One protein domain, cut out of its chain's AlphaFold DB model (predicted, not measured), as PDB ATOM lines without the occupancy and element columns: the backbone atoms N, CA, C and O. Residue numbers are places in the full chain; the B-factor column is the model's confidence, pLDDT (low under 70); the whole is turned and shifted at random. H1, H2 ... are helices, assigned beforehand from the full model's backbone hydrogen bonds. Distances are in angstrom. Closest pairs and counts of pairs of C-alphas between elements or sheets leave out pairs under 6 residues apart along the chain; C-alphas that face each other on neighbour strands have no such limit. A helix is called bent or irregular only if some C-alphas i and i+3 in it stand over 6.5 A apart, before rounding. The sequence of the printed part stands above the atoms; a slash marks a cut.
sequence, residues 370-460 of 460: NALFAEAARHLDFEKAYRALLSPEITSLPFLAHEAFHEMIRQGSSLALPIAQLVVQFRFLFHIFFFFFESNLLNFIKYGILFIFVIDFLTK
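Overview. This is residues 370 to 460 of the 460 residues of an uncharacterized protein of Dracunculus medinensis (UniProt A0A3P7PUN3). Two helical hairpins pack together: a long one, H4 and H5, makes the length of the domain, and a short one, H1 and H2, packs through H2 on the first part of H4. The short helix H3 packs on H1, and at the turn of the long hairpin residues 437 to 442, of which 441 and 442 belong to H5, stick out. The printed part has 91 residues with five named helices, H1 to H5 in order along the chain, and no named strand; the class is all helix. The whole is compact, with a radius of gyration of the C-alphas of 12.6 A, and spans 37 by 30 by 21 A.

Along the chain. H1, residues 370 to 379, begins with C-alpha 370 at (84.134, 152.174, 164.755) and is 14.3 A long from first to last C-alpha. H2, residues 382 to 390, is 12.4 A long, and H3, residues 404 to 411, is 10.4 A long. H4, residues 414 to 435, is the longest at 22 residues and 30.2 A, starting with C-alpha 414 at (103.727, 152.274, 154.105). It has a kink of 33 degrees near residue 423 and is only just irregular: C-alphas 415 and 418 are 6.6 A apart. H5, residues 441 to 459, is 26.1 A long and ends with C-alpha 459 at (107.009, 162.670, 157.457).

Arrangement. H4 is the hub, touching H2, H3 and H5. H4 and H5 form a helical hairpin and run opposite ways at a shallow tilt of 27 degrees; their closest C-alphas, of Leu 417 and Leu 458, are 6.4 A apart. H2 touches H4 at residues 418 to 427 of H4 alone, the same way at a shallow tilt of 11 degrees, with the C-alphas of Phe 382 and Ile 419 closest at 5.9 A. H1 and H2 form a helical hairpin, at a shallow tilt of 18 degrees, closest at the C-alphas of Phe 373 and Ala 385, 5.0 A. H1 touches H3, the same way at a shallow tilt of 23 degrees, closest at the C-alphas of Ala 374 and Ala 404, 5.2 A. H3 and H4 only just touch, with 3 pairs of C-alphas within 8 A, the closest being Met 408 and Ala 416 at 6.5 A, at a steep tilt of 51 degrees. H5 is apart from H1 and H2. In H1, H2, H3 and H5 every O i to N i+4 pair is within hydrogen-bond range; in H4, 14 of 18 are.

Size, cuts and confidence. The two C-alphas farthest apart are those of His 379 and Ser 439, 36.6 A. The printed part has no cut. The link from H2 to H3, 13 residues, is long; the other links are tight. The mean pLDDT of the printed part is 74.1, and residues 428 to 460 are under 70.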
ATOM      1  N   ASN A 370      82.892 152.374 163.995       92.97
ATOM      2  CA  ASN A 370      84.134 152.174 164.755       92.97
ATOM      3  C   ASN A 370      84.686 150.746 164.603       92.97
ATOM      4  O   ASN A 370      85.897 150.570 164.475       92.97
ATOM      5  N   ALA A 371      83.812 149.732 164.576       95.46
ATOM      6  CA  ALA A 371      84.233 148.348 164.374       95.46
ATOM      7  C   ALA A 371      84.763 148.132 162.952       95.46
ATOM      8  O   ALA A 371      85.829 147.534 162.794       95.46
ATOM      9  N   LEU A 372      84.076 148.685 161.943       96.92
ATOM     10  CA  LEU A 372      84.531 148.634 160.552       96.92
ATOM     11  C   LEU A 372      85.881 149.338 160.381       96.92
ATOM     12  O   LEU A 372      86.771 148.801 159.729       96.92
ATOM     13  N   PHE A 373      86.067 150.508 160.998       95.46
ATOM     14  CA  PHE A 373      87.349 151.208 160.959       95.46
ATOM     15  C   PHE A 373      88.464 150.391 161.624       95.46
ATOM     16  O   PHE A 373      89.565 150.294 161.089       95.46
ATOM     17  N   ALA A 374      88.188 149.772 162.775       95.06
ATOM     18  CA  ALA A 374      89.168 148.938 163.461       95.06
ATOM     19  C   ALA A 374      89.550 147.697 162.636       95.06
ATOM     20  O   ALA A 374      90.718 147.314 162.609       95.06
ATOM     21  N   GLU A 375      88.588 147.075 161.952       97.20
ATOM     22  CA  GLU A 375      88.848 146.000 160.990       97.20
ATOM     23  C   GLU A 375      89.700 146.495 159.820       97.20
ATOM     24  O   GLU A 375      90.725 145.890 159.508       97.20
ATOM     25  N   ALA A 376      89.329 147.628 159.230       97.07
ATOM     26  CA  ALA A 376      90.060 148.235 158.131       97.07
ATOM     27  C   ALA A 376      91.518 148.540 158.505       97.07
ATOM     28  O   ALA A 376      92.425 148.215 157.746       97.07
ATOM     29  N   ALA A 377      91.758 149.084 159.700       94.27
ATOM     30  CA  ALA A 377      93.099 149.370 160.202       94.27
ATOM     31  C   ALA A 377      93.937 148.096 160.417       94.27
ATOM     32  O   ALA A 377      95.119 148.088 160.085       94.27
ATOM     33  N   ARG A 378      93.337 147.000 160.912       95.62
ATOM     34  CA  ARG A 378      94.037 145.707 161.070       95.62
ATOM     35  C   ARG A 378      94.463 145.097 159.737       95.62
ATOM     36  O   ARG A 378      95.492 144.434 159.679       95.62
ATOM     37  N   HIS A 379      93.659 145.289 158.695       96.49
ATOM     38  CA  HIS A 379      93.885 144.690 157.379       96.49
ATOM     39  C   HIS A 379      94.465 145.662 156.348       96.49
ATOM     40  O   HIS A 379      94.640 145.274 155.196       96.49
ATOM     41  N   LEU A 380      94.775 146.901 156.749       92.02
ATOM     42  CA  LEU A 380      95.242 147.970 155.860       92.02
ATOM     43  C   LEU A 380      94.290 148.200 154.666       92.02
ATOM     44  O   LEU A 380      94.716 148.507 153.555       92.02
ATOM     45  N   ASP A 381      92.983 148.052 154.905       96.73
ATOM     46  CA  ASP A 381      91.935 148.211 153.896       96.73
ATOM     47  C   ASP A 381      91.518 149.683 153.792       96.73
ATOM     48  O   ASP A 381      90.742 150.210 154.596       96.73
ATOM     49  N   PHE A 382      92.062 150.363 152.786       95.97
ATOM     50  CA  PHE A 382      91.816 151.782 152.555       95.97
ATOM     51  C   PHE A 382      90.339 152.104 152.284       95.97
ATOM     52  O   PHE A 382      89.822 153.078 152.836       95.97
ATOM     53  N   GLU A 383      89.641 151.306 151.469       97.53
ATOM     54  CA  GLU A 383      88.242 151.576 151.114       97.53
ATOM     55  C   GLU A 383      87.339 151.442 152.344       97.53
ATOM     56  O   GLU A 383      86.539 152.344 152.616       97.53
ATOM     57  N   LYS A 384      87.489 150.367 153.131       97.78
ATOM     58  CA  LYS A 384      86.716 150.198 154.372       97.78
ATOM     59  C   LYS A 384      87.005 151.312 155.375       97.78
ATOM     60  O   LYS A 384      86.068 151.822 155.991       97.78
ATOM     61  N   ALA A 385      88.267 151.723 155.514       96.63
ATOM     62  CA  ALA A 385      88.639 152.820 156.403       96.63
ATOM     63  C   ALA A 385      87.976 154.134 155.970       96.63
ATOM     64  O   ALA A 385      87.404 154.838 156.802       96.63
ATOM     65  N   TYR A 386      87.993 154.434 154.669       97.36
ATOM     66  CA  TYR A 386      87.345 155.614 154.107       97.36
ATOM     67  C   TYR A 386      85.836 155.589 154.387       97.36
ATOM     68  O   TYR A 386      85.294 156.539 154.953       97.36
ATOM     69  N   ARG A 387      85.158 154.481 154.063       97.48
ATOM     70  CA  ARG A 387      83.719 154.299 154.312       97.48
ATOM     71  C   ARG A 387      83.362 154.517 155.781       97.48
ATOM     72  O   ARG A 387      82.452 155.286 156.080       97.48
ATOM     73  N   ALA A 388      84.115 153.904 156.691       96.03
ATOM     74  CA  ALA A 388      83.900 154.048 158.124       96.03
ATOM     75  C   ALA A 388      84.066 155.499 158.606       96.03
ATOM     76  O   ALA A 388      83.249 155.982 159.384       96.03
ATOM     77  N   LEU A 389      85.083 156.218 158.116       93.86
ATOM     78  CA  LEU A 389      85.349 157.614 158.489       93.86
ATOM     79  C   LEU A 389      84.318 158.610 157.934       93.86
ATOM     80  O   LEU A 389      84.186 159.715 158.465       93.86
ATOM     81  N   LEU A 390      83.585 158.249 156.878       93.79
ATOM     82  CA  LEU A 390      82.486 159.066 156.366       93.79
ATOM     83  C   LEU A 390      81.177 158.880 157.137       93.79
ATOM     84  O   LEU A 390      80.325 159.772 157.069       93.79
ATOM     85  N   SER A 391      81.024 157.768 157.857       93.03
ATOM     86  CA  SER A 391      79.806 157.455 158.598       93.03
ATOM     87  C   SER A 391      79.555 158.486 159.702       93.03
ATOM     88  O   SER A 391      80.480 158.788 160.456       93.03
ATOM     89  N   PRO A 392      78.330 159.011 159.860       87.10
ATOM     90  CA  PRO A 392      77.997 159.877 160.992       87.10
ATOM     91  C   PRO A 392      78.075 159.158 162.354       87.10
ATOM     92  O   PRO A 392      78.175 159.815 163.385       87.10
ATOM     93  N   GLU A 393      78.070 157.823 162.365       87.75
ATOM     94  CA  GLU A 393      78.188 156.964 163.549       87.75
ATOM     95  C   GLU A 393      79.643 156.773 164.026       87.75
ATOM     96  O   GLU A 393      79.885 156.153 165.069       87.75
ATOM     97  N   ILE A 394      80.640 157.274 163.282       88.74
ATOM     98  CA  ILE A 394      82.035 157.228 163.733       88.74
ATOM     99  C   ILE A 394      82.191 158.103 164.978       88.74
ATOM    100  O   ILE A 394      81.779 159.263 165.011       88.74
ATOM    101  N   THR A 395      82.774 157.553 166.043       80.49
ATOM    102  CA  THR A 395      82.913 158.321 167.285       80.49
ATOM    103  C   THR A 395      83.943 159.432 167.113       80.49
ATOM    104  O   THR A 395      84.906 159.319 166.349       80.49
ATOM    105  N   SER A 396      83.797 160.500 167.890       76.79
ATOM    106  CA  SER A 396      84.810 161.548 168.041       76.79
ATOM    107  C   SER A 396      85.904 161.197 169.056       76.79
ATOM    108  O   SER A 396      86.863 161.944 169.193       76.79
ATOM    109  N   LEU A 397      85.784 160.076 169.780       75.24
ATOM    110  CA  LEU A 397      86.667 159.717 170.897       75.24
ATOM    111  C   LEU A 397      88.108 159.441 170.447       75.24
ATOM    112  O   LEU A 397      88.304 158.687 169.503       75.24
ATOM    113  N   PRO A 398      89.145 159.950 171.127       74.32
ATOM    114  CA  PRO A 398      90.524 159.707 170.708       74.32
ATOM    115  C   PRO A 398      90.809 158.203 170.614       74.32
ATOM    116  O   PRO A 398      90.355 157.439 171.463       74.32
ATOM    117  N   PHE A 399      91.570 157.788 169.596       78.45
ATOM    118  CA  PHE A 399      91.986 156.389 169.492       78.45
ATOM    119  C   PHE A 399      92.793 156.013 170.736       78.45
ATOM    120  O   PHE A 399      93.687 156.755 171.148       78.45
ATOM    121  N   LEU A 400      92.492 154.873 171.347       79.21
ATOM    122  CA  LEU A 400      93.244 154.397 172.503       79.21
ATOM    123  C   LEU A 400      94.510 153.670 172.048       79.21
ATOM    124  O   LEU A 400      94.570 153.089 170.966       79.21
ATOM    125  N   ALA A 401      95.544 153.680 172.890       75.69
ATOM    126  CA  ALA A 401      96.862 153.142 172.548       75.69
ATOM    127  C   ALA A 401      96.869 151.635 172.212       75.69
ATOM    128  O   ALA A 401      97.822 151.160 171.601       75.69
ATOM    129  N   HIS A 402      95.855 150.878 172.632       80.02
ATOM    130  CA  HIS A 402      95.717 149.441 172.363       80.02
ATOM    131  C   HIS A 402      94.775 149.137 171.186       80.02
ATOM    132  O   HIS A 402      94.539 147.976 170.870       80.02
ATOM    133  N   GLU A 403      94.203 150.161 170.551       87.32
ATOM    134  CA  GLU A 403      93.293 149.977 169.425       87.32
ATOM    135  C   GLU A 403      94.039 149.748 168.113       87.32
ATOM    136  O   GLU A 403      95.197 150.135 167.935       87.32
ATOM    137  N   ALA A 404      93.310 149.176 167.152       90.04
ATOM    138  CA  ALA A 404      93.819 148.813 165.837       90.04
ATOM    139  C   ALA A 404      94.527 149.963 165.105       90.04
ATOM    140  O   ALA A 404      95.508 149.719 164.417       90.04
ATOM    141  N   PHE A 405      94.073 151.209 165.274       87.56
ATOM    142  CA  PHE A 405      94.727 152.363 164.652       87.56
ATOM    143  C   PHE A 405      96.148 152.587 165.179       87.56
ATOM    144  O   PHE A 405      97.074 152.744 164.391       87.56
ATOM    145  N   HIS A 406      96.341 152.582 166.500       83.21
ATOM    146  CA  HIS A 406      97.675 152.755 167.078       83.21
ATOM    147  C   HIS A 406      98.589 151.591 166.720       83.21
ATOM    148  O   HIS A 406      99.762 151.808 166.432       83.21
ATOM    149  N   GLU A 407      98.049 150.375 166.706       86.85
ATOM    150  CA  GLU A 407      98.807 149.196 166.311       86.85
ATOM    151  C   GLU A 407      99.243 149.263 164.841       86.85
ATOM    152  O   GLU A 407     100.412 149.043 164.537       86.85
ATOM    153  N   MET A 408      98.350 149.695 163.946       87.32
ATOM    154  CA  MET A 408      98.655 149.948 162.536       87.32
ATOM    155  C   MET A 408      99.810 150.952 162.365       87.32
ATOM    156  O   MET A 408     100.727 150.711 161.581       87.32
ATOM    157  N   ILE A 409      99.794 152.060 163.117       82.36
ATOM    158  CA  ILE A 409     100.871 153.064 163.082       82.36
ATOM    159  C   ILE A 409     102.183 152.489 163.638       82.36
ATOM    160  O   ILE A 409     103.238 152.702 163.045       82.36
ATOM    161  N   ARG A 410     102.143 151.728 164.743       81.22
ATOM    162  CA  ARG A 410     103.345 151.103 165.334       81.22
ATOM    163  C   ARG A 410     104.013 150.099 164.409       81.22
ATOM    164  O   ARG A 410     105.236 150.020 164.402       81.22
ATOM    165  N   GLN A 411     103.226 149.343 163.648       79.89
ATOM    166  CA  GLN A 411     103.749 148.387 162.670       79.89
ATOM    167  C   GLN A 411     104.513 149.074 161.533       79.89
ATOM    168  O   GLN A 411     105.349 148.443 160.894       79.89
ATOM    169  N   GLY A 412     104.253 150.362 161.289       74.03
ATOM    170  CA  GLY A 412     105.073 151.181 160.403       74.03
ATOM    171  C   GLY A 412     104.962 150.833 158.918       74.03
ATOM    172  O   GLY A 412     105.882 151.111 158.153       74.03
ATOM    173  N   SER A 413     103.862 150.202 158.496       80.14
ATOM    174  CA  SER A 413     103.648 149.848 157.089       80.14
ATOM    175  C   SER A 413     103.374 151.090 156.239       80.14
ATOM    176  O   SER A 413     102.542 151.922 156.595       80.14
ATOM    177  N   SER A 414     103.994 151.188 155.061       77.68
ATOM    178  CA  SER A 414     103.727 152.274 154.105       77.68
ATOM    179  C   SER A 414     102.279 152.277 153.600       77.68
ATOM    180  O   SER A 414     101.721 153.336 153.316       77.68
ATOM    181  N   LEU A 415     101.620 151.113 153.570       79.86
ATOM    182  CA  LEU A 415     100.196 150.983 153.236       79.86
ATOM    183  C   LEU A 415      99.272 151.589 154.306       79.86
ATOM    184  O   LEU A 415      98.100 151.836 154.033       79.86
ATOM    185  N   ALA A 416      99.783 151.866 155.510       83.94
ATOM    186  CA  ALA A 416      99.037 152.571 156.548       83.94
ATOM    187  C   ALA A 416      98.962 154.086 156.298       83.94
ATOM    188  O   ALA A 416      98.058 154.741 156.819       83.94
ATOM    189  N   LEU A 417      99.880 154.657 155.505       85.49
ATOM    190  CA  LEU A 417      99.983 156.107 155.289       85.49
ATOM    191  C   LEU A 417      98.695 156.720 154.708       85.49
ATOM    192  O   LEU A 417      98.231 157.722 155.254       85.49
ATOM    193  N   PRO A 418      98.041 156.137 153.679       86.21
ATOM    194  CA  PRO A 418      96.778 156.669 153.170       86.21
ATOM    195  C   PRO A 418      95.660 156.645 154.220       86.21
ATOM    196  O   PRO A 418      94.891 157.599 154.317       86.21
ATOM    197  N   ILE A 419      95.595 155.602 155.055       89.58
ATOM    198  CA  ILE A 419      94.603 155.492 156.138       89.58
ATOM    199  C   ILE A 419      94.874 156.535 157.229       89.58
ATOM    200  O   ILE A 419      93.950 157.209 157.688       89.58
ATOM    201  N   ALA A 420      96.136 156.717 157.618       86.48
ATOM    202  CA  ALA A 420      96.541 157.756 158.559       86.48
ATOM    203  C   ALA A 420      96.180 159.157 158.035       86.48
ATOM    204  O   ALA A 420      95.618 159.971 158.770       86.48
ATOM    205  N   GLN A 421      96.409 159.411 156.744       86.61
ATOM    206  CA  GLN A 421      96.041 160.667 156.097       86.61
ATOM    207  C   GLN A 421      94.519 160.883 156.066       86.61
ATOM    208  O   GLN A 421      94.059 161.995 156.339       86.61
ATOM    209  N   LEU A 422      93.715 159.839 155.813       91.40
ATOM    210  CA  LEU A 422      92.249 159.922 155.916       91.40
ATOM    211  C   LEU A 422      91.809 160.323 157.325       91.40
ATOM    212  O   LEU A 422      90.949 161.188 157.483       91.40
ATOM    213  N   VAL A 423      92.413 159.724 158.351       88.31
ATOM    214  CA  VAL A 423      92.128 160.051 159.751       88.31
ATOM    215  C   VAL A 423      92.446 161.517 160.053       88.31
ATOM    216  O   VAL A 423      91.617 162.211 160.645       88.31
ATOM    217  N   VAL A 424      93.611 162.018 159.625       82.84
ATOM    218  CA  VAL A 424      93.979 163.438 159.775       82.84
ATOM    219  C   VAL A 424      92.937 164.333 159.115       82.84
ATOM    220  O   VAL A 424      92.460 165.300 159.715       82.84
ATOM    221  N   GLN A 425      92.541 163.978 157.897       82.74
ATOM    222  CA  GLN A 425      91.650 164.791 157.098       82.74
ATOM    223  C   GLN A 425      90.211 164.820 157.622       82.74
ATOM    224  O   GLN A 425      89.621 165.895 157.708       82.74
ATOM    225  N   PHE A 426      89.640 163.666 157.969       83.10
ATOM    226  CA  PHE A 426      88.233 163.567 158.363       83.10
ATOM    227  C   PHE A 426      87.999 163.777 159.856       83.10
ATOM    228  O   PHE A 426      86.925 164.235 160.238       83.10
ATOM    229  N   ARG A 427      88.990 163.477 160.702       75.00
ATOM    230  CA  ARG A 427      88.834 163.513 162.160       75.00
ATOM    231  C   ARG A 427      89.543 164.703 162.793       75.00
ATOM    232  O   ARG A 427      88.928 165.456 163.543       75.00
ATOM    233  N   PHE A 428      90.825 164.906 162.488       59.71
ATOM    234  CA  PHE A 428      91.630 165.926 163.172       59.71
ATOM    235  C   PHE A 428      91.352 167.338 162.681       59.71
ATOM    236  O   PHE A 428      91.231 168.236 163.506       59.71
ATOM    237  N   LEU A 429      91.191 167.551 161.373       54.17
ATOM    238  CA  LEU A 429      90.804 168.873 160.872       54.17
ATOM    239  C   LEU A 429      89.409 169.273 161.364       54.17
ATOM    240  O   LEU A 429      89.208 170.427 161.732       54.17
ATOM    241  N   PHE A 430      88.477 168.324 161.470       50.82
ATOM    242  CA  PHE A 430      87.162 168.595 162.051       50.82
ATOM    243  C   PHE A 430      87.271 168.981 163.535       50.82
ATOM    244  O   PHE A 430      86.711 169.992 163.961       50.82
ATOM    245  N   HIS A 431      88.062 168.237 164.314       47.17
ATOM    246  CA  HIS A 431      88.227 168.498 165.744       47.17
ATOM    247  C   HIS A 431      89.036 169.748 166.067       47.17
ATOM    248  O   HIS A 431      88.636 170.473 166.968       47.17
ATOM    249  N   ILE A 432      90.134 170.046 165.367       42.76
ATOM    250  CA  ILE A 432      90.921 171.262 165.626       42.76
ATOM    251  C   ILE A 432      90.054 172.505 165.390       42.76
ATOM    252  O   ILE A 432      90.068 173.415 166.216       42.76
ATOM    253  N   PHE A 433      89.240 172.524 164.326       40.82
ATOM    254  CA  PHE A 433      88.308 173.628 164.083       40.82
ATOM    255  C   PHE A 433      87.221 173.736 165.162       40.82
ATOM    256  O   PHE A 433      86.908 174.846 165.586       40.82
ATOM    257  N   PHE A 434      86.678 172.612 165.640       41.22
ATOM    258  CA  PHE A 434      85.649 172.626 166.685       41.22
ATOM    259  C   PHE A 434      86.215 172.989 168.074       41.22
ATOM    260  O   PHE A 434      85.615 173.769 168.808       41.22
ATOM    261  N   PHE A 435      87.406 172.496 168.429       40.72
ATOM    262  CA  PHE A 435      88.049 172.753 169.726       40.72
ATOM    263  C   PHE A 435      88.613 174.165 169.866       40.72
ATOM    264  O   PHE A 435      88.661 174.680 170.978       40.72
ATOM    265  N   PHE A 436      89.009 174.823 168.772       38.30
ATOM    266  CA  PHE A 436      89.310 176.259 168.838       38.30
ATOM    267  C   PHE A 436      88.078 177.091 169.232       38.30
ATOM    268  O   PHE A 436      88.239 178.211 169.711       38.30
ATOM    269  N   PHE A 437      86.869 176.544 169.059       41.38
ATOM    270  CA  PHE A 437      85.617 177.170 169.474       41.38
ATOM    271  C   PHE A 437      85.194 176.789 170.898       41.38
ATOM    272  O   PHE A 437      84.758 177.654 171.652       41.38
ATOM    273  N   GLU A 438      85.348 175.522 171.290       39.93
ATOM    274  CA  GLU A 438      85.056 175.074 172.653       39.93
ATOM    275  C   GLU A 438      86.343 174.881 173.461       39.93
ATOM    276  O   GLU A 438      87.013 173.855 173.366       39.93
ATOM    277  N   SER A 439      86.665 175.893 174.269       47.23
ATOM    278  CA  SER A 439      87.827 176.087 175.151       47.23
ATOM    279  C   SER A 439      88.171 174.923 176.107       47.23
ATOM    280  O   SER A 439      88.197 175.099 177.324       47.23
ATOM    281  N   ASN A 440      88.472 173.726 175.599       52.60
ATOM    282  CA  ASN A 440      88.788 172.549 176.408       52.60
ATOM    283  C   ASN A 440      90.244 172.099 176.184       52.60
ATOM    284  O   ASN A 440      90.552 171.187 175.411       52.60
ATOM    285  N   LEU A 441      91.156 172.784 176.883       52.19
ATOM    286  CA  LEU A 441      92.617 172.683 176.751       52.19
ATOM    287  C   LEU A 441      93.158 171.245 176.892       52.19
ATOM    288  O   LEU A 441      94.107 170.867 176.209       52.19
ATOM    289  N   LEU A 442      92.548 170.415 177.747       51.17
ATOM    290  CA  LEU A 442      93.023 169.050 178.007       51.17
ATOM    291  C   LEU A 442      92.858 168.133 176.784       51.17
ATOM    292  O   LEU A 442      93.729 167.312 176.489       51.17
ATOM    293  N   ASN A 443      91.758 168.293 176.047       48.63
ATOM    294  CA  ASN A 443      91.538 167.555 174.810       48.63
ATOM    295  C   ASN A 443      92.448 168.075 173.696       48.63
ATOM    296  O   ASN A 443      93.013 167.262 172.970       48.63
ATOM    297  N   PHE A 444      92.681 169.391 173.620       48.82
ATOM    298  CA  PHE A 444      93.647 169.966 172.679       48.82
ATOM    299  C   PHE A 444      95.040 169.339 172.831       48.82
ATOM    300  O   PHE A 444      95.646 168.965 171.833       48.82
ATOM    301  N   ILE A 445      95.520 169.132 174.065       52.00
ATOM    302  CA  ILE A 445      96.808 168.464 174.313       52.00
ATOM    303  C   ILE A 445      96.783 167.009 173.815       52.00
ATOM    304  O   ILE A 445      97.703 166.592 173.112       52.00
ATOM    305  N   LYS A 446      95.727 166.240 174.123       48.96
ATOM    306  CA  LYS A 446      95.605 164.837 173.675       48.96
ATOM    307  C   LYS A 446      95.580 164.716 172.147       48.96
ATOM    308  O   LYS A 446      96.323 163.909 171.591       48.96
ATOM    309  N   TYR A 447      94.763 165.526 171.469       52.31
ATOM    310  CA  TYR A 447      94.691 165.526 170.004       52.31
ATOM    311  C   TYR A 447      95.959 166.093 169.369       52.31
ATOM    312  O   TYR A 447      96.391 165.569 168.350       52.31
ATOM    313  N   GLY A 448      96.580 167.107 169.976       51.21
ATOM    314  CA  GLY A 448      97.833 167.698 169.514       51.21
ATOM    315  C   GLY A 448      98.989 166.703 169.535       51.21
ATOM    316  O   GLY A 448      99.709 166.596 168.550       51.21
ATOM    317  N   ILE A 449      99.128 165.911 170.604       54.36
ATOM    318  CA  ILE A 449     100.149 164.855 170.683       54.36
ATOM    319  C   ILE A 449      99.910 163.798 169.601       54.36
ATOM    320  O   ILE A 449     100.839 163.462 168.873       54.36
ATOM    321  N   LEU A 450      98.676 163.307 169.445       54.40
ATOM    322  CA  LEU A 450      98.365 162.314 168.414       54.40
ATOM    323  C   LEU A 450      98.569 162.878 167.000       54.40
ATOM    324  O   LEU A 450      99.110 162.193 166.142       54.40
ATOM    325  N   PHE A 451      98.214 164.142 166.772       54.66
ATOM    326  CA  PHE A 451      98.476 164.844 165.518       54.66
ATOM    327  C   PHE A 451      99.977 164.958 165.233       54.66
ATOM    328  O   PHE A 451     100.392 164.697 164.111       54.66
ATOM    329  N   ILE A 452     100.801 165.265 166.241       56.44
ATOM    330  CA  ILE A 452     102.265 165.275 166.110       56.44
ATOM    331  C   ILE A 452     102.789 163.875 165.789       56.44
ATOM    332  O   ILE A 452     103.600 163.749 164.882       56.44
ATOM    333  N   PHE A 453     102.315 162.827 166.472       55.18
ATOM    334  CA  PHE A 453     102.716 161.445 166.182       55.18
ATOM    335  C   PHE A 453     102.354 161.026 164.759       55.18
ATOM    336  O   PHE A 453     103.156 160.386 164.087       55.18
ATOM    337  N   VAL A 454     101.160 161.390 164.293       57.97
ATOM    338  CA  VAL A 454     100.717 161.067 162.937       57.97
ATOM    339  C   VAL A 454     101.479 161.895 161.904       57.97
ATOM    340  O   VAL A 454     101.875 161.340 160.890       57.97
ATOM    341  N   ILE A 455     101.752 163.179 162.154       59.19
ATOM    342  CA  ILE A 455     102.620 163.977 161.275       59.19
ATOM    343  C   ILE A 455     104.021 163.381 161.227       59.19
ATOM    344  O   ILE A 455     104.522 163.168 160.135       59.19
ATOM    345  N   ASP A 456     104.631 163.078 162.374       51.87
ATOM    346  CA  ASP A 456     105.967 162.484 162.442       51.87
ATOM    347  C   ASP A 456     106.005 161.167 161.658       51.87
ATOM    348  O   ASP A 456     106.896 160.973 160.836       51.87
ATOM    349  N   PHE A 457     104.979 160.324 161.814       54.13
ATOM    350  CA  PHE A 457     104.803 159.101 161.033       54.13
ATOM    351  C   PHE A 457     104.625 159.346 159.526       54.13
ATOM    352  O   PHE A 457     105.182 158.605 158.734       54.13
ATOM    353  N   LEU A 458     103.871 160.372 159.119       50.43
ATOM    354  CA  LEU A 458     103.679 160.728 157.706       50.43
ATOM    355  C   LEU A 458     104.918 161.390 157.083       50.43
ATOM    356  O   LEU A 458     105.048 161.416 155.861       50.43
ATOM    357  N   THR A 459     105.778 161.998 157.904       55.51
ATOM    358  CA  THR A 459     107.009 162.670 157.457       55.51
ATOM    359  C   THR A 459     108.239 161.769 157.444       55.51
ATOM    360  O   THR A 459     109.202 162.097 156.751       55.51
ATOM    361  N   LYS A 460     108.229 160.697 158.241       52.09
ATOM    362  CA  LYS A 460     109.236 159.631 158.249       52.09
ATOM    363  C   LYS A 460     108.930 158.589 157.189       52.09
ATOM    364  O   LYS A 460     109.902 157.897 156.827       52.09
TER     365      LYS A 460